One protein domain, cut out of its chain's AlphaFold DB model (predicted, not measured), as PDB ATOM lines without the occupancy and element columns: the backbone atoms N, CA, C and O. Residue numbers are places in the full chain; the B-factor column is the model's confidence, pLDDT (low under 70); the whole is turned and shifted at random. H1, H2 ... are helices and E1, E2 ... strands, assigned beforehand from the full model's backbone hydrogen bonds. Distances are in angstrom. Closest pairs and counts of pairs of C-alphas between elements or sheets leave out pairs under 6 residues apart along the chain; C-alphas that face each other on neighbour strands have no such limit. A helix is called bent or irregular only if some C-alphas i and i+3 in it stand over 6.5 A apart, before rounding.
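This is residues 26 to 155 of the 703 residues of the protein "DUF4357 domain-containing protein" of Dietzia kunjamensis subsp. schimae (UniProt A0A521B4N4). A small ribbon of two strands, E1 and E2, packs with E2 on the middle helix H1 of a compact body of helices, in which H2 and H3 pack on the first residues of H1 and H6 runs back alongside it. H4 lies at one end of the longest axis, on H3; H7 and H8 lie toward the other end, H7 on H2. The printed part has 130 residues with eight named helices and two named strands, in the order H1 H2 H3 E1 H4 E2 H5 H6 H7 H8; the sheet E1 - E2 is antiparallel and the class is mostly helix. The whole is compact and rounded, with a radius of gyration of the C-alphas of 14.0 A and spans of 42 by 34 by 22 A.

The sheet is made of E1, residues 84 to 86, and E2, residues 105 to 108, 10.6 A from first to last C-alpha. H1, residues 26 to 39, is 20.4 A long and begins at C-alpha 26 (71.177, 39.777, 73.877). H2, residues 48 to 63, is 19.8 A long and has a kink of 35 degrees near residue 55; it is irregular, with C-alphas 50 and 53 7.6 A apart. H3, residues 68 to 80, is 20.0 A long and also irregular, with C-alphas 69 and 72 7.3 A apart. H4 is residues 96 to 102 and H5 residues 110 to 115. H6, residues 119 to 130, is 16.0 A long, and H7, residues 137 to 145, is 12.2 A long. H8, residues 149 to 153, ends at C-alpha 153 (66.623, 39.591, 96.707).

E1 and E2 are antiparallel neighbours at 158 degrees; N 85 and O 107 are 2.8 A apart and N 107 and O 85 are 3.1 A apart, both within hydrogen-bond range. Residues 46 to 47 form a short antiparallel pairing with residues 105 to 106 of E2. The closest C-alphas of H1 and E2, those of Gly 34 and Leu 108, are 5.2 A apart. H1 and H2 are the hub, touching four other helices each. H1 touches H3 with residues 26 to 31 alone, closest at the C-alphas of Thr 27 and Ala 74, 4.5 A, at a steep tilt of 69 degrees, only just short of about perpendicular. H1 touches H2 with residues 26 to 30 alone, closest at the C-alphas of Ala 26 and Leu 59, 6.7 A, at a steep tilt of 64 degrees. H1 touches H6 at a shallow tilt of 17 degrees, opposite ways, with the C-alphas of Ser 28 and Leu 129 closest at 5.5 A. H1 and H5 only just touch, with 3 pairs of C-alphas within 8 A, the closest being Ala 38 and Ala 113 at 5.8 A. H3 touches H4 about perpendicular, at 76 degrees, with the C-alphas of Ala 72 and Pro 96 closest at 4.9 A. H2 touches H7 with residues 58 to 63 alone, closest at the C-alphas of Ser 62 and Gln 138, 5.3 A. H6 and H8 only just touch, with 3 pairs of C-alphas within 8 A, the closest being Arg 123 and Leu 151 at 6.3 A. H1 and H4 are apart. Every O i to N i+4 pair is within hydrogen-bond range in H1, H5, H6, H7 and H8; H2 has 10 of 12, H3 6 of 9 and H4 2 of 3.

The two C-alphas farthest apart, those of Arg 101 and His 155, are 42.8 A apart. The printed part has no cut and no long link. The mean pLDDT of the printed part is 76.6; residues 40 to 44, 89 to 91 and 149 to 155 are among those under 70.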
ATOM      1  N   ALA A  26      71.194  41.208  74.181       84.75
ATOM      2  CA  ALA A  26      71.177  39.777  73.877       84.75
ATOM      3  C   ALA A  26      72.424  39.049  74.413       84.75
ATOM      4  O   ALA A  26      72.314  37.962  74.978       84.75
ATOM      5  N   THR A  27      73.606  39.659  74.302       87.25
ATOM      6  CA  THR A  27      74.848  39.098  74.856       87.25
ATOM      7  C   THR A  27      74.829  39.076  76.380       87.25
ATOM      8  O   THR A  27      75.280  38.098  76.977       87.25
ATOM      9  N   SER A  28      74.241  40.085  77.021       86.81
ATOM     10  CA  SER A  28      74.058  40.099  78.474       86.81
ATOM     11  C   SER A  28      73.164  38.954  78.958       86.81
ATOM     12  O   SER A  28      73.529  38.281  79.918       86.81
ATOM     13  N   VAL A  29      72.064  38.649  78.255       86.81
ATOM     14  CA  VAL A  29      71.207  37.482  78.558       86.81
ATOM     15  C   VAL A  29      71.984  36.166  78.425       86.81
ATOM     16  O   VAL A  29      71.910  35.314  79.309       86.81
ATOM     17  N   VAL A  30      72.791  36.006  77.369       88.75
ATOM     18  CA  VAL A  30      73.617  34.799  77.159       88.75
ATOM     19  C   VAL A  30      74.663  34.624  78.269       88.75
ATOM     20  O   VAL A  30      74.902  33.504  78.729       88.75
ATOM     21  N   ILE A  31      75.272  35.716  78.742       87.88
ATOM     22  CA  ILE A  31      76.230  35.670  79.855       87.88
ATOM     23  C   ILE A  31      75.516  35.368  81.180       87.88
ATOM     24  O   ILE A  31      75.999  34.516  81.925       87.88
ATOM     25  N   LEU A  32      74.358  35.982  81.456       87.69
ATOM     26  CA  LEU A  32      73.538  35.690  82.642       87.69
ATOM     27  C   LEU A  32      73.119  34.214  82.694       87.69
ATOM     28  O   LEU A  32      73.227  33.573  83.740       87.69
ATOM     29  N   TRP A  33      72.738  33.638  81.553       88.81
ATOM     30  CA  TRP A  33      72.483  32.202  81.432       88.81
ATOM     31  C   TRP A  33      73.726  31.359  81.761       88.81
ATOM     32  O   TRP A  33      73.650  30.377  82.504       88.81
ATOM     33  N   GLY A  34      74.900  31.766  81.268       85.38
ATOM     34  CA  GLY A  34      76.172  31.122  81.599       85.38
ATOM     35  C   GLY A  34      76.495  31.160  83.100       85.38
ATOM     36  O   GLY A  34      76.973  30.164  83.646       85.38
ATOM     37  N   ILE A  35      76.193  32.277  83.770       85.81
ATOM     38  CA  ILE A  35      76.344  32.453  85.223       85.81
ATOM     39  C   ILE A  35      75.395  31.516  85.980       85.81
ATOM     40  O   ILE A  35      75.851  30.759  86.839       85.81
ATOM     41  N   SER A  36      74.109  31.492  85.619       83.19
ATOM     42  CA  SER A  36      73.113  30.590  86.218       83.19
ATOM     43  C   SER A  36      73.567  29.124  86.165       83.19
ATOM     44  O   SER A  36      73.607  28.421  87.180       83.19
ATOM     45  N   ARG A  37      74.053  28.668  85.003       77.81
ATOM     46  CA  ARG A  37      74.565  27.300  84.834       77.81
ATOM     47  C   ARG A  37      75.803  26.989  85.666       77.81
ATOM     48  O   ARG A  37      75.906  25.880  86.203       77.81
ATOM     49  N   ALA A  38      76.732  27.937  85.774       73.12
ATOM     50  CA  ALA A  38      77.914  27.776  86.610       73.12
ATOM     51  C   ALA A  38      77.524  27.561  88.083       73.12
ATOM     52  O   ALA A  38      78.102  26.698  88.749       73.12
ATOM     53  N   ARG A  39      76.487  28.257  88.568       71.56
ATOM     54  CA  ARG A  39      75.998  28.126  89.953       71.56
ATOM     55  C   ARG A  39      75.313  26.790  90.240       71.56
ATOM     56  O   ARG A  39      75.471  26.251  91.333       71.56
ATOM     57  N   ILE A  40      74.670  26.170  89.248       66.38
ATOM     58  CA  ILE A  40      74.092  24.813  89.368       66.38
ATOM     59  C   ILE A  40      75.177  23.715  89.212       66.38
ATOM     60  O   ILE A  40      74.881  22.543  88.990       66.38
ATOM     61  N   GLN A  41      76.465  24.073  89.322       55.34
ATOM     62  CA  GLN A  41      77.626  23.185  89.160       55.34
ATOM     63  C   GLN A  41      77.714  22.494  87.789       55.34
ATOM     64  O   GLN A  41      78.318  21.429  87.650       55.34
ATOM     65  N   ARG A  42      77.157  23.112  86.740       54.94
ATOM     66  CA  ARG A  42      77.347  22.679  85.350       54.94
ATOM     67  C   ARG A  42      78.442  23.517  84.695       54.94
ATOM     68  O   ARG A  42      78.162  24.371  83.863       54.94
ATOM     69  N   PHE A  43      79.693  23.246  85.068       55.53
ATOM     70  CA  PHE A  43      80.889  23.964  84.590       55.53
ATOM     71  C   PHE A  43      81.287  23.658  83.134       55.53
ATOM     72  O   PHE A  43      82.320  24.127  82.660       55.53
ATOM     73  N   GLU A  44      80.513  22.834  82.431       64.81
ATOM     74  CA  GLU A  44      80.817  22.409  81.067       64.81
ATOM     75  C   GLU A  44      80.324  23.440  80.048       64.81
ATOM     76  O   GLU A  44      79.189  23.921  80.124       64.81
ATOM     77  N   THR A  45      81.170  23.741  79.058       78.69
ATOM     78  CA  THR A  45      80.742  24.468  77.861       78.69
ATOM     79  C   THR A  45      79.664  23.656  77.142       78.69
ATOM     80  O   THR A  45      79.762  22.437  76.998       78.69
ATOM     81  N   ALA A  46      78.606  24.327  76.698       82.56
ATOM     82  CA  ALA A  46      77.494  23.692  76.007       82.56
ATOM     83  C   ALA A  46      77.648  23.845  74.497       82.56
ATOM     84  O   ALA A  46      78.128  24.870  74.016       82.56
ATOM     85  N   ARG A  47      77.229  22.831  73.738       86.12
ATOM     86  CA  ARG A  47      77.186  22.902  72.275       86.12
ATOM     87  C   ARG A  47      75.999  23.748  71.839       86.12
ATOM     88  O   ARG A  47      74.888  23.501  72.292       86.12
ATOM     89  N   PHE A  48      76.230  24.689  70.925       86.38
ATOM     90  CA  PHE A  48      75.229  25.654  70.466       86.38
ATOM     91  C   PHE A  48      73.895  25.008  70.069       86.38
ATOM     92  O   PHE A  48      72.848  25.463  70.506       86.38
ATOM     93  N   ARG A  49      73.910  23.911  69.298       86.06
ATOM     94  CA  ARG A  49      72.676  23.240  68.844       86.06
ATOM     95  C   ARG A  49      71.859  22.607  69.968       86.06
ATOM     96  O   ARG A  49      70.652  22.492  69.810       86.06
ATOM     97  N   ASP A  50      72.498  22.200  71.061       82.56
ATOM     98  CA  ASP A  50      71.826  21.490  72.157       82.56
ATOM     99  C   ASP A  50      71.040  22.452  73.059       82.56
ATOM    100  O   ASP A  50      70.106  22.042  73.740       82.56
ATOM    101  N   ILE A  51      71.431  23.727  73.059       84.50
ATOM    102  CA  ILE A  51      70.905  24.788  73.933       84.50
ATOM    103  C   ILE A  51      70.239  25.923  73.152       84.50
ATOM    104  O   ILE A  51      69.737  26.866  73.754       84.50
ATOM    105  N   ARG A  52      70.250  25.853  71.815       85.31
ATOM    106  CA  ARG A  52      69.714  26.900  70.942       85.31
ATOM    107  C   ARG A  52      68.258  27.190  71.274       85.31
ATOM    108  O   ARG A  52      67.930  28.332  71.551       85.31
ATOM    109  N   ASP A  53      67.425  26.154  71.289       83.12
ATOM    110  CA  ASP A  53      65.984  26.310  71.488       83.12
ATOM    111  C   ASP A  53      65.672  26.873  72.899       83.12
ATOM    112  O   ASP A  53      64.742  27.655  73.064       83.12
ATOM    113  N   GLU A  54      66.491  26.543  73.909       82.69
ATOM    114  CA  GLU A  54      66.401  27.095  75.275       82.69
ATOM    115  C   GLU A  54      66.754  28.592  75.308       82.69
ATOM    116  O   GLU A  54      66.020  29.394  75.883       82.69
ATOM    117  N   LEU A  55      67.863  28.985  74.674       84.44
ATOM    118  CA  LEU A  55      68.305  30.379  74.648       84.44
ATOM    119  C   LEU A  55      67.472  31.270  73.724       84.44
ATOM    120  O   LEU A  55      67.312  32.449  74.027       84.44
ATOM    121  N   GLU A  56      66.944  30.741  72.619       86.31
ATOM    122  CA  GLU A  56      66.005  31.463  71.750       86.31
ATOM    123  C   GLU A  56      64.729  31.809  72.520       86.31
ATOM    124  O   GLU A  56      64.300  32.962  72.487       86.31
ATOM    125  N   GLN A  57      64.190  30.850  73.282       82.19
ATOM    126  CA  GLN A  57      63.040  31.081  74.154       82.19
ATOM    127  C   GLN A  57      63.358  32.129  75.232       82.19
ATOM    128  O   GLN A  57      62.620  33.100  75.377       82.19
ATOM    129  N   LEU A  58      64.498  31.997  75.922       82.44
ATOM    130  CA  LEU A  58      64.920  32.944  76.960       82.44
ATOM    131  C   LEU A  58      65.088  34.374  76.415       82.44
ATOM    132  O   LEU A  58      64.679  35.341  77.058       82.44
ATOM    133  N   LEU A  59      65.679  34.525  75.226       84.38
ATOM    134  CA  LEU A  59      65.839  35.820  74.561       84.38
ATOM    135  C   LEU A  59      64.493  36.424  74.164       84.38
ATOM    136  O   LEU A  59      64.303  37.627  74.340       84.38
ATOM    137  N   GLN A  60      63.571  35.612  73.645       83.31
ATOM    138  CA  GLN A  60      62.246  36.078  73.252       83.31
ATOM    139  C   GLN A  60      61.423  36.541  74.462       83.31
ATOM    140  O   GLN A  60      60.805  37.605  74.397       83.31
ATOM    141  N   ASP A  61      61.489  35.813  75.577       78.62
ATOM    142  CA  ASP A  61      60.789  36.170  76.817       78.62
ATOM    143  C   ASP A  61      61.366  37.449  77.455       78.62
ATOM    144  O   ASP A  61      60.629  38.276  77.992       78.62
ATOM    145  N   SER A  62      62.682  37.664  77.332       78.94
ATOM    146  CA  SER A  62      63.381  38.784  77.985       78.94
ATOM    147  C   SER A  62      63.415  40.078  77.168       78.94
ATOM    148  O   SER A  62      63.390  41.168  77.735       78.94
ATOM    149  N   LEU A  63      63.544  39.979  75.841       80.56
ATOM    150  CA  LEU A  63      63.782  41.123  74.946       80.56
ATOM    151  C   LEU A  63      62.658  41.336  73.918       80.56
ATOM    152  O   LEU A  63      62.673  42.337  73.198       80.56
ATOM    153  N   GLY A  64      61.676  40.432  73.859       79.25
ATOM    154  CA  GLY A  64      60.526  40.504  72.961       79.25
ATOM    155  C   GLY A  64      60.751  39.888  71.574       79.25
ATOM    156  O   GLY A  64      61.762  39.242  71.285       79.25
ATOM    157  N   ASP A  65      59.768  40.083  70.691       70.31
ATOM    158  CA  ASP A  65      59.713  39.433  69.377       70.31
ATOM    159  C   ASP A  65      60.892  39.807  68.459       70.31
ATOM    160  O   ASP A  65      61.154  40.979  68.176       70.31
ATOM    161  N   GLY A  66      61.566  38.785  67.918       70.56
ATOM    162  CA  GLY A  66      62.695  38.927  66.990       70.56
ATOM    163  C   GLY A  66      64.082  38.929  67.647       70.56
ATOM    164  O   GLY A  66      65.082  39.096  66.938       70.56
ATOM    165  N   ALA A  67      64.159  38.760  68.972       74.56
ATOM    166  CA  ALA A  67      65.412  38.615  69.714       74.56
ATOM    167  C   ALA A  67      66.100  37.252  69.489       74.56
ATOM    168  O   ALA A  67      67.329  37.171  69.525       74.56
ATOM    169  N   ASP A  68      65.334  36.213  69.156       70.12
ATOM    170  CA  ASP A  68      65.794  34.878  68.739       70.12
ATOM    171  C   ASP A  68      66.848  34.948  67.619       70.12
ATOM    172  O   ASP A  68      67.915  34.334  67.691       70.12
ATOM    173  N   ARG A  69      66.622  35.814  66.622       75.69
ATOM    174  CA  ARG A  69      67.527  36.011  65.472       75.69
ATOM    175  C   ARG A  69      68.884  36.604  65.848       75.69
ATOM    176  O   ARG A  69      69.788  36.638  65.012       75.69
ATOM    177  N   GLN A  70      69.026  37.101  67.076       79.19
ATOM    178  CA  GLN A  70      70.254  37.706  67.583       79.19
ATOM    179  C   GLN A  70      71.143  36.693  68.315       79.19
ATOM    180  O   GLN A  70      72.317  36.996  68.528       79.19
ATOM    181  N   LEU A  71      70.651  35.484  68.633       85.62
ATOM    182  CA  LEU A  71      71.369  34.500  69.453       85.62
ATOM    183  C   LEU A  71      72.756  34.153  68.898       85.62
ATOM    184  O   LEU A  71      73.750  34.224  69.616       85.62
ATOM    185  N   ALA A  72      72.856  33.813  67.613       84.81
ATOM    186  CA  ALA A  72      74.140  33.460  67.004       84.81
ATOM    187  C   ALA A  72      75.124  34.648  66.979       84.81
ATOM    188  O   ALA A  72      76.332  34.457  67.110       84.81
ATOM    189  N   GLY A  73      74.618  35.881  66.857       84.25
ATOM    190  CA  GLY A  73      75.423  37.101  66.964       84.25
ATOM    191  C   GLY A  73      75.910  37.351  68.392       84.25
ATOM    192  O   GLY A  73      77.099  37.602  68.593       84.25
ATOM    193  N   ALA A  74      75.019  37.200  69.371       85.12
ATOM    194  CA  ALA A  74      75.314  37.329  70.794       85.12
ATOM    195  C   ALA A  74      76.311  36.265  71.275       85.12
ATOM    196  O   ALA A  74      77.231  36.559  72.032       85.12
ATOM    197  N   TRP A  75      76.201  35.039  70.759       86.94
ATOM    198  CA  TRP A  75      77.146  33.961  71.037       86.94
ATOM    199  C   TRP A  75      78.557  34.296  70.541       86.94
ATOM    200  O   TRP A  75      79.531  34.090  71.263       86.94
ATOM    201  N   ILE A  76      78.683  34.866  69.333       85.31
ATOM    202  CA  ILE A  76      79.972  35.339  68.795       85.31
ATOM    203  C   ILE A  76      80.507  36.499  69.632       85.31
ATOM    204  O   ILE A  76      81.695  36.528  69.947       85.31
ATOM    205  N   GLU A  77      79.665  37.466  69.983       83.75
ATOM    206  CA  GLU A  77      80.074  38.603  70.804       83.75
ATOM    207  C   GLU A  77      80.567  38.147  72.184       83.75
ATOM    208  O   GLU A  77      81.636  38.579  72.615       83.75
ATOM    209  N   ALA A  78      79.885  37.181  72.807       84.12
ATOM    210  CA  ALA A  78      80.323  36.561  74.050       84.12
ATOM    211  C   ALA A  78      81.728  35.951  73.912       84.12
ATOM    212  O   ALA A  78      82.561  36.183  74.783       84.12
ATOM    213  N   THR A  79      82.062  35.276  72.798       81.88
ATOM    214  CA  THR A  79      83.421  34.715  72.592       81.88
ATOM    215  C   THR A  79      84.546  35.756  72.603       81.88
ATOM    216  O   THR A  79      85.698  35.408  72.869       81.88
ATOM    217  N   LYS A  80      84.236  37.034  72.341       80.00
ATOM    218  CA  LYS A  80      85.210  38.134  72.422       80.00
ATOM    219  C   LYS A  80      85.478  38.567  73.864       80.00
ATOM    220  O   LYS A  80      86.512  39.178  74.128       80.00
ATOM    221  N   SER A  81      84.568  38.253  74.785       77.25
ATOM    222  CA  SER A  81      84.713  38.550  76.203       77.25
ATOM    223  C   SER A  81      85.731  37.629  76.866       77.25
ATOM    224  O   SER A  81      85.820  36.425  76.598       77.25
ATOM    225  N   SER A  82      86.468  38.190  77.821       77.88
ATOM    226  CA  SER A  82      87.333  37.417  78.709       77.88
ATOM    227  C   SER A  82      86.560  36.409  79.578       77.88
ATOM    228  O   SER A  82      87.156  35.421  80.025       77.88
ATOM    229  N   TRP A  83      85.246  36.608  79.743       81.81
ATOM    230  CA  TRP A  83      84.352  35.783  80.558       81.81
ATOM    231  C   TRP A  83      83.861  34.523  79.863       81.81
ATOM    232  O   TRP A  83      83.429  33.594  80.539       81.81
ATOM    233  N   TRP A  84      83.956  34.449  78.537       85.56
ATOM    234  CA  TRP A  84      83.457  33.310  77.777       85.56
ATOM    235  C   TRP A  84      84.600  32.383  77.359       85.56
ATOM    236  O   TRP A  84      85.698  32.822  76.989       85.56
ATOM    237  N   SER A  85      84.343  31.081  77.434       85.75
ATOM    238  CA  SER A  85      85.207  30.021  76.926       85.75
ATOM    239  C   SER A  85      84.498  29.302  75.786       85.75
ATOM    240  O   SER A  85      83.315  28.983  75.871       85.75
ATOM    241  N   SER A  86      85.235  29.077  74.705       84.75
ATOM    242  CA  SER A  86      84.780  28.394  73.501       84.75
ATOM    243  C   SER A  86      85.941  27.577  72.931       84.75
ATOM    244  O   SER A  86      87.100  27.794  73.282       84.75
ATOM    245  N   ASP A  87      85.630  26.639  72.048       79.69
ATOM    246  CA  ASP A  87      86.562  25.801  71.288       79.69
ATOM    247  C   ASP A  87      87.231  26.538  70.111       79.69
ATOM    248  O   ASP A  87      87.946  25.922  69.321       79.69
ATOM    249  N   ILE A  88      87.033  27.856  70.008       74.44
ATOM    250  CA  ILE A  88      87.648  28.726  69.002       74.44
ATOM    251  C   ILE A  88      88.454  29.850  69.665       74.44
ATOM    252  O   ILE A  88      88.033  30.433  70.665       74.44
ATOM    253  N   ASP A  89      89.602  30.177  69.065       67.25
ATOM    254  CA  ASP A  89      90.487  31.251  69.515       67.25
ATOM    255  C   ASP A  89      89.830  32.637  69.437       67.25
ATOM    256  O   ASP A  89      89.199  33.012  68.438       67.25
ATOM    257  N   ARG A  90      90.071  33.429  70.492       62.34
ATOM    258  CA  ARG A  90      89.657  34.832  70.633       62.34
ATOM    259  C   ARG A  90      90.307  35.668  69.525       62.34
ATOM    260  O   ARG A  90      91.505  35.926  69.565       62.34
ATOM    261  N   GLY A  91      89.524  36.058  68.519       60.34
ATOM    262  CA  GLY A  91      89.998  36.806  67.342       60.34
ATOM    263  C   GLY A  91      89.661  36.159  65.996       60.34
ATOM    264  O   GLY A  91      89.874  36.771  64.951       60.34
ATOM    265  N   SER A  92      89.091  34.952  66.005       70.12
ATOM    266  CA  SER A  92      88.583  34.312  64.790       70.12
ATOM    267  C   SER A  92      87.383  35.083  64.225       70.12
ATOM    268  O   SER A  92      86.412  35.357  64.931       70.12
ATOM    269  N   THR A  93      87.422  35.431  62.939       76.12
ATOM    270  CA  THR A  93      86.303  36.072  62.233       76.12
ATOM    271  C   THR A  93      85.223  35.042  61.907       76.12
ATOM    272  O   THR A  93      85.262  34.384  60.872       76.12
ATOM    273  N   LEU A  94      84.254  34.899  62.813       78.81
ATOM    274  CA  LEU A  94      83.097  34.014  62.663       78.81
ATOM    275  C   LEU A  94      81.873  34.780  62.156       78.81
ATOM    276  O   LEU A  94      81.626  35.914  62.569       78.81
ATOM    277  N   THR A  95      81.078  34.141  61.296       84.19
ATOM    278  CA  THR A  95      79.728  34.609  60.951       84.19
ATOM    279  C   THR A  95      78.668  33.841  61.753       84.19
ATOM    280  O   THR A  95      78.932  32.714  62.172       84.19
ATOM    281  N   PRO A  96      77.450  34.383  61.951       81.88
ATOM    282  CA  PRO A  96      76.362  33.663  62.628       81.88
ATOM    283  C   PRO A  96      76.081  32.268  62.042       81.88
ATOM    284  O   PRO A  96      75.841  31.313  62.776       81.88
ATOM    285  N   VAL A  97      76.218  32.120  60.720       82.19
ATOM    286  CA  VAL A  97      76.063  30.837  60.010       82.19
ATOM    287  C   VAL A  97      77.149  29.829  60.408       82.19
ATOM    288  O   VAL A  97      76.905  28.622  60.445       82.19
ATOM    289  N   ASP A  98      78.356  30.302  60.729       82.38
ATOM    290  CA  ASP A  98      79.455  29.440  61.160       82.38
ATOM    291  C   ASP A  98      79.213  28.846  62.547       82.38
ATOM    292  O   ASP A  98      79.582  27.694  62.767       82.38
ATOM    293  N   VAL A  99      78.545  29.575  63.448       82.50
ATOM    294  CA  VAL A  99      78.211  29.094  64.801       82.50
ATOM    295  C   VAL A  99      77.339  27.844  64.725       82.50
ATOM    296  O   VAL A  99      77.650  26.811  65.326       82.50
ATOM    297  N   GLU A 100      76.285  27.911  63.913       82.06
ATOM    298  CA  GLU A 100      75.363  26.799  63.694       82.06
ATOM    299  C   GLU A 100      76.018  25.644  62.943       82.06
ATOM    300  O   GLU A 100      75.842  24.474  63.301       82.06
ATOM    301  N   ARG A 101      76.787  25.954  61.891       83.50
ATOM    302  CA  ARG A 101      77.447  24.945  61.058       83.50
ATOM    303  C   ARG A 101      78.486  24.153  61.849       83.50
ATOM    304  O   ARG A 101      78.525  22.930  61.717       83.50
ATOM    305  N   LEU A 102      79.295  24.836  62.656       82.88
ATOM    306  CA  LEU A 102      80.392  24.247  63.426       82.88
ATOM    307  C   LEU A 102      79.947  23.698  64.789       82.88
ATOM    308  O   LEU A 102      80.710  22.964  65.409       82.88
ATOM    309  N   ASN A 103      78.717  23.994  65.225       85.81
ATOM    310  CA  ASN A 103      78.176  23.589  66.525       85.81
ATOM    311  C   ASN A 103      79.122  23.957  67.681       85.81
ATOM    312  O   ASN A 103      79.584  23.098  68.444       85.81
ATOM    313  N   LEU A 104      79.452  25.246  67.749       85.44
ATOM    314  CA  LEU A 104      80.456  25.758  68.677       85.44
ATOM    315  C   LEU A 104      80.072  25.463  70.119       85.44
ATOM    316  O   LEU A 104      78.915  25.611  70.512       85.44
ATOM    317  N   SER A 105      81.054  25.042  70.904       86.06
ATOM    318  CA  SER A 105      80.918  25.011  72.350       86.06
ATOM    319  C   SER A 105      81.074  26.423  72.912       86.06
ATOM    320  O   SER A 105      81.866  27.227  72.417       86.06
ATOM    321  N   GLY A 106      80.307  26.740  73.941       84.25
ATOM    322  CA  GLY A 106      80.357  28.034  74.601       84.25
ATOM    323  C   GLY A 106      79.828  27.939  76.018       84.25
ATOM    324  O   GLY A 106      78.925  27.156  76.314       84.25
ATOM    325  N   GLY A 107      80.430  28.707  76.909       85.12
ATOM    326  CA  GLY A 107      79.996  28.818  78.289       85.12
ATOM    327  C   GLY A 107      80.894  29.759  79.070       85.12
ATOM    328  O   GLY A 107      81.887  30.279  78.553       85.12
ATOM    329  N   LEU A 108      80.550  29.964  80.338       85.12
ATOM    330  CA  LEU A 108      81.357  30.777  81.231       85.12
ATOM    331  C   LEU A 108      82.744  30.138  81.415       85.12
ATOM    332  O   LEU A 108      82.878  28.934  81.630       85.12
ATOM    333  N   SER A 109      83.793  30.948  81.312       83.62
ATOM    334  CA  SER A 109      85.173  30.520  81.532       83.62
ATOM    335  C   SER A 109      85.337  29.960  82.938       83.62
ATOM    336  O   SER A 109      84.885  30.578  83.894       83.62
ATOM    337  N   TYR A 110      86.056  28.842  83.082       77.50
ATOM    338  CA  TYR A 110      86.298  28.201  84.379       77.50
ATOM    339  C   TYR A 110      86.839  29.172  85.436       77.50
ATOM    340  O   TYR A 110      86.412  29.143  86.583       77.50
ATOM    341  N   ARG A 111      87.744  30.077  85.040       78.88
ATOM    342  CA  ARG A 111      88.288  31.096  85.945       78.88
ATOM    343  C   ARG A 111      87.198  32.045  86.448       78.88
ATOM    344  O   ARG A 111      87.137  32.307  87.639       78.88
ATOM    345  N   VAL A 112      86.340  32.525  85.551       79.25
ATOM    346  CA  VAL A 112      85.242  33.432  85.913       79.25
ATOM    347  C   VAL A 112      84.165  32.682  86.690       79.25
ATOM    348  O   VAL A 112      83.662  33.201  87.668       79.25
ATOM    349  N   ALA A 113      83.879  31.426  86.355       73.69
ATOM    350  CA  ALA A 113      82.992  30.573  87.140       73.69
ATOM    351  C   ALA A 113      83.512  30.330  88.571       73.69
ATOM    352  O   ALA A 113      82.715  30.221  89.497       73.69
ATOM    353  N   GLN A 114      84.835  30.256  88.769       74.06
ATOM    354  CA  GLN A 114      85.438  30.215  90.104       74.06
ATOM    355  C   GLN A 114      85.353  31.566  90.820       74.06
ATOM    356  O   GLN A 114      85.054  31.596  92.008       74.06
ATOM    357  N   GLU A 115      85.606  32.675  90.125       75.12
ATOM    358  CA  GLU A 115      85.509  34.022  90.705       75.12
ATOM    359  C   GLU A 115      84.056  34.354  91.104       75.12
ATOM    360  O   GLU A 115      83.817  34.783  92.227       75.12
ATOM    361  N   LEU A 116      83.075  34.033  90.255       73.44
ATOM    362  CA  LEU A 116      81.635  34.200  90.510       73.44
ATOM    363  C   LEU A 116      81.025  33.063  91.354       73.44
ATOM    364  O   LEU A 116      79.806  32.939  91.437       73.44
ATOM    365  N   SER A 117      81.857  32.213  91.969       67.25
ATOM    366  CA  SER A 117      81.394  31.330  93.050       67.25
ATOM    367  C   SER A 117      81.218  32.081  94.374       67.25
ATOM    368  O   SER A 117      80.547  31.575  95.271       67.25
ATOM    369  N   ASP A 118      81.816  33.271  94.483       72.81
ATOM    370  CA  ASP A 118      81.544  34.240  95.537       72.81
ATOM    371  C   ASP A 118      80.251  35.001  95.204       72.81
ATOM    372  O   ASP A 118      80.129  35.594  94.127       72.81
ATOM    373  N   ASP A 119      79.280  34.957  96.116       70.69
ATOM    374  CA  ASP A 119      77.949  35.521  95.891       70.69
ATOM    375  C   ASP A 119      77.973  37.058  95.751       70.69
ATOM    376  O   ASP A 119      77.175  37.598  94.984       70.69
ATOM    377  N   ASP A 120      78.923  37.766  96.381       65.81
ATOM    378  CA  ASP A 120      79.048  39.228  96.266       65.81
ATOM    379  C   ASP A 120      79.543  39.630  94.875       65.81
ATOM    380  O   ASP A 120      78.967  40.507  94.224       65.81
ATOM    381  N   LEU A 121      80.593  38.954  94.396       73.06
ATOM    382  CA  LEU A 121      81.152  39.185  93.061       73.06
ATOM    383  C   LEU A 121      80.171  38.755  91.969       73.06
ATOM    384  O   LEU A 121      80.036  39.432  90.948       73.06
ATOM    385  N   CYS A 122      79.452  37.651  92.191       76.31
ATOM    386  CA  CYS A 122      78.382  37.208  91.308       76.31
ATOM    387  C   CYS A 122      77.268  38.251  91.218       76.31
ATOM    388  O   CYS A 122      76.799  38.556  90.123       76.31
ATOM    389  N   ARG A 123      76.855  38.830  92.347       74.56
ATOM    390  CA  ARG A 123      75.812  39.856  92.387       74.56
ATOM    391  C   ARG A 123      76.234  41.121  91.657       74.56
ATOM    392  O   ARG A 123      75.474  41.621  90.833       74.56
ATOM    393  N   GLU A 124      77.441  41.616  91.908       75.50
ATOM    394  CA  GLU A 124      77.961  42.800  91.219       75.50
ATOM    395  C   GLU A 124      78.027  42.580  89.698       75.50
ATOM    396  O   GLU A 124      77.565  43.419  88.924       75.50
ATOM    397  N   ALA A 125      78.506  41.409  89.269       76.94
ATOM    398  CA  ALA A 125      78.517  41.001  87.869       76.94
ATOM    399  C   ALA A 125      77.110  40.975  87.248       76.94
ATOM    400  O   ALA A 125      76.907  41.476  86.139       76.94
ATOM    401  N   VAL A 126      76.130  40.414  87.960       82.38
ATOM    402  CA  VAL A 126      74.736  40.353  87.508       82.38
ATOM    403  C   VAL A 126      74.138  41.759  87.407       82.38
ATOM    404  O   VAL A 126      73.556  42.082  86.375       82.38
ATOM    405  N   LEU A 127      74.345  42.634  88.396       77.62
ATOM    406  CA  LEU A 127      73.865  44.024  88.369       77.62
ATOM    407  C   LEU A 127      74.457  44.828  87.200       77.62
ATOM    408  O   LEU A 127      73.738  45.583  86.542       77.62
ATOM    409  N   GLN A 128      75.743  44.632  86.890       78.38
ATOM    410  CA  GLN A 128      76.381  45.261  85.730       78.38
ATOM    411  C   GLN A 128      75.761  44.797  84.403       78.38
ATOM    412  O   GLN A 128      75.514  45.616  83.519       78.38
ATOM    413  N   LEU A 129      75.477  43.499  84.262       81.19
ATOM    414  CA  LEU A 129      74.823  42.951  83.069       81.19
ATOM    415  C   LEU A 129      73.373  43.432  82.950       81.19
ATOM    416  O   LEU A 129      72.924  43.777  81.853       81.19
ATOM    417  N   LEU A 130      72.663  43.523  84.076       80.12
ATOM    418  CA  LEU A 130      71.299  44.030  84.130       80.12
ATOM    419  C   LEU A 130      71.207  45.470  83.629       80.12
ATOM    420  O   LEU A 130      70.266  45.760  82.899       80.12
ATOM    421  N   ALA A 131      72.181  46.339  83.915       76.56
ATOM    422  CA  ALA A 131      72.176  47.740  83.475       76.56
ATOM    423  C   ALA A 131      72.061  47.933  81.944       76.56
ATOM    424  O   ALA A 131      71.676  49.005  81.485       76.56
ATOM    425  N   SER A 132      72.378  46.902  81.153       72.69
ATOM    426  CA  SER A 132      72.228  46.900  79.688       72.69
ATOM    427  C   SER A 132      70.853  46.425  79.183       72.69
ATOM    428  O   SER A 132      70.582  46.493  77.983       72.69
ATOM    429  N   LEU A 133      69.995  45.933  80.082       77.50
ATOM    430  CA  LEU A 133      68.660  45.410  79.795       77.50
ATOM    431  C   LEU A 133      67.575  46.459  80.094       77.50
ATOM    432  O   LEU A 133      67.741  47.246  81.028       77.50
ATOM    433  N   PRO A 134      66.460  46.469  79.339       71.19
ATOM    434  CA  PRO A 134      65.331  47.355  79.615       71.19
ATOM    435  C   PRO A 134      64.704  47.057  80.987       71.19
ATOM    436  O   PRO A 134      64.493  45.899  81.347       71.19
ATOM    437  N   ASP A 135      64.406  48.109  81.755       61.78
ATOM    438  CA  ASP A 135      63.777  47.996  83.077       61.78
ATOM    439  C   ASP A 135      62.295  47.582  82.965       61.78
ATOM    440  O   ASP A 135      61.562  48.087  82.110       61.78
ATOM    441  N   GLY A 136      61.829  46.695  83.854       68.31
ATOM    442  CA  GLY A 136      60.424  46.283  83.959       68.31
ATOM    443  C   GLY A 136      60.235  44.794  84.265       68.31
ATOM    444  O   GLY A 136      61.197  44.066  84.491       68.31
ATOM    445  N   ARG A 137      58.978  44.331  84.205       59.75
ATOM    446  CA  ARG A 137      58.538  42.958  84.540       59.75
ATOM    447  C   ARG A 137      59.327  41.838  83.837       59.75
ATOM    448  O   ARG A 137      59.488  40.760  84.391       59.75
ATOM    449  N   GLN A 138      59.842  42.105  82.638       69.25
ATOM    450  CA  GLN A 138      60.662  41.170  81.856       69.25
ATOM    451  C   GLN A 138      62.021  40.882  82.513       69.25
ATOM    452  O   GLN A 138      62.533  39.774  82.398       69.25
ATOM    453  N   ARG A 139      62.598  41.860  83.232       75.56
ATOM    454  CA  ARG A 139      63.842  41.668  83.986       75.56
ATOM    455  C   ARG A 139      63.615  40.727  85.169       75.56
ATOM    456  O   ARG A 139      64.418  39.825  85.372       75.56
ATOM    457  N   ASP A 140      62.524  40.914  85.904       68.62
ATOM    458  CA  ASP A 140      62.200  40.089  87.073       68.62
ATOM    459  C   ASP A 140      61.885  38.644  86.656       68.62
ATOM    460  O   ASP A 140      62.388  37.694  87.251       68.62
ATOM    461  N   GLU A 141      61.134  38.467  85.561       68.69
ATOM    462  CA  GLU A 141      60.837  37.151  84.979       68.69
ATOM    463  C   GLU A 141      62.106  36.448  84.452       68.69
ATOM    464  O   GLU A 141      62.263  35.242  84.657       68.69
ATOM    465  N   LEU A 142      63.054  37.183  83.851       77.25
ATOM    466  CA  LEU A 142      64.368  36.658  83.447       77.25
ATOM    467  C   LEU A 142      65.196  36.197  84.655       77.25
ATOM    468  O   LEU A 142      65.794  35.121  84.624       77.25
ATOM    469  N   LEU A 143      65.247  37.001  85.717       76.44
ATOM    470  CA  LEU A 143      66.001  36.669  86.925       76.44
ATOM    471  C   LEU A 143      65.420  35.443  87.630       76.44
ATOM    472  O   LEU A 143      66.181  34.537  87.972       76.44
ATOM    473  N   ALA A 144      64.095  35.363  87.747       67.62
ATOM    474  CA  ALA A 144      63.402  34.198  88.287       67.62
ATOM    475  C   ALA A 144      63.606  32.946  87.414       67.62
ATOM    476  O   ALA A 144      63.895  31.861  87.920       67.62
ATOM    477  N   GLY A 145      63.528  33.090  86.086       65.50
ATOM    478  CA  GLY A 145      63.760  31.998  85.134       65.50
ATOM    479  C   GLY A 145      65.192  31.454  85.152       65.50
ATOM    480  O   GLY A 145      65.414  30.280  84.857       65.50
ATOM    481  N   LEU A 146      66.162  32.288  85.538       76.06
ATOM    482  CA  LEU A 146      67.568  31.917  85.691       76.06
ATOM    483  C   LEU A 146      67.960  31.553  87.132       76.06
ATOM    484  O   LEU A 146      69.133  31.237  87.358       76.06
ATOM    485  N   TRP A 147      67.027  31.580  88.089       69.25
ATOM    486  CA  TRP A 147      67.302  31.418  89.527       69.25
ATOM    487  C   TRP A 147      68.410  32.366  90.029       69.25
ATOM    488  O   TRP A 147      69.322  31.980  90.768       69.25
ATOM    489  N   LEU A 148      68.379  33.606  89.537       73.31
ATOM    490  CA  LEU A 148      69.240  34.718  89.949       73.31
ATOM    491  C   LEU A 148      68.464  35.777  90.751       73.31
ATOM    492  O   LEU A 148      69.070  36.730  91.232       73.31
ATOM    493  N   ASP A 149      67.155  35.597  90.905       64.75
ATOM    494  CA  ASP A 149      66.257  36.366  91.764       64.75
ATOM    495  C   ASP A 149      66.694  36.301  93.230       64.75
ATOM    496  O   ASP A 149      66.969  37.344  93.814       64.75
ATOM    497  N   GLU A 150      66.919  35.105  93.784       57.59
ATOM    498  CA  GLU A 150      67.390  34.947  95.169       57.59
ATOM    499  C   GLU A 150      68.736  35.659  95.410       57.59
ATOM    500  O   GLU A 150      68.956  36.217  96.477       57.59
ATOM    501  N   LEU A 151      69.640  35.706  94.419       61.31
ATOM    502  CA  LEU A 151      70.939  36.399  94.526       61.31
ATOM    503  C   LEU A 151      70.777  37.926  94.668       61.31
ATOM    504  O   LEU A 151      71.619  38.593  95.271       61.31
ATOM    505  N   ILE A 152      69.718  38.483  94.082       56.75
ATOM    506  CA  ILE A 152      69.432  39.920  94.082       56.75
ATOM    507  C   ILE A 152      68.524  40.281  95.264       56.75
ATOM    508  O   ILE A 152      68.756  41.301  95.911       56.75
ATOM    509  N   GLU A 153      67.556  39.423  95.590       44.97
ATOM    510  CA  GLU A 153      66.623  39.591  96.707       44.97
ATOM    511  C   GLU A 153      67.276  39.326  98.077       44.97
ATOM    512  O   GLU A 153      66.896  39.962  99.057       44.97
ATOM    513  N   LEU A 154      68.318  38.485  98.178       40.59
ATOM    514  CA  LEU A 154      68.940  38.160  99.475       40.59
ATOM    515  C   LEU A 154      69.821  39.262 100.087       40.59
ATOM    516  O   LEU A 154      70.222  39.098 101.233       40.59
ATOM    517  N   HIS A 155      70.118  40.375  99.401       43.09
ATOM    518  CA  HIS A 155      70.888  41.487 100.000       43.09
ATOM    519  C   HIS A 155      70.424  42.899  99.580       43.09
ATOM    520  O   HIS A 155      71.180  43.860  99.718       43.09
TER     521      HIS A 155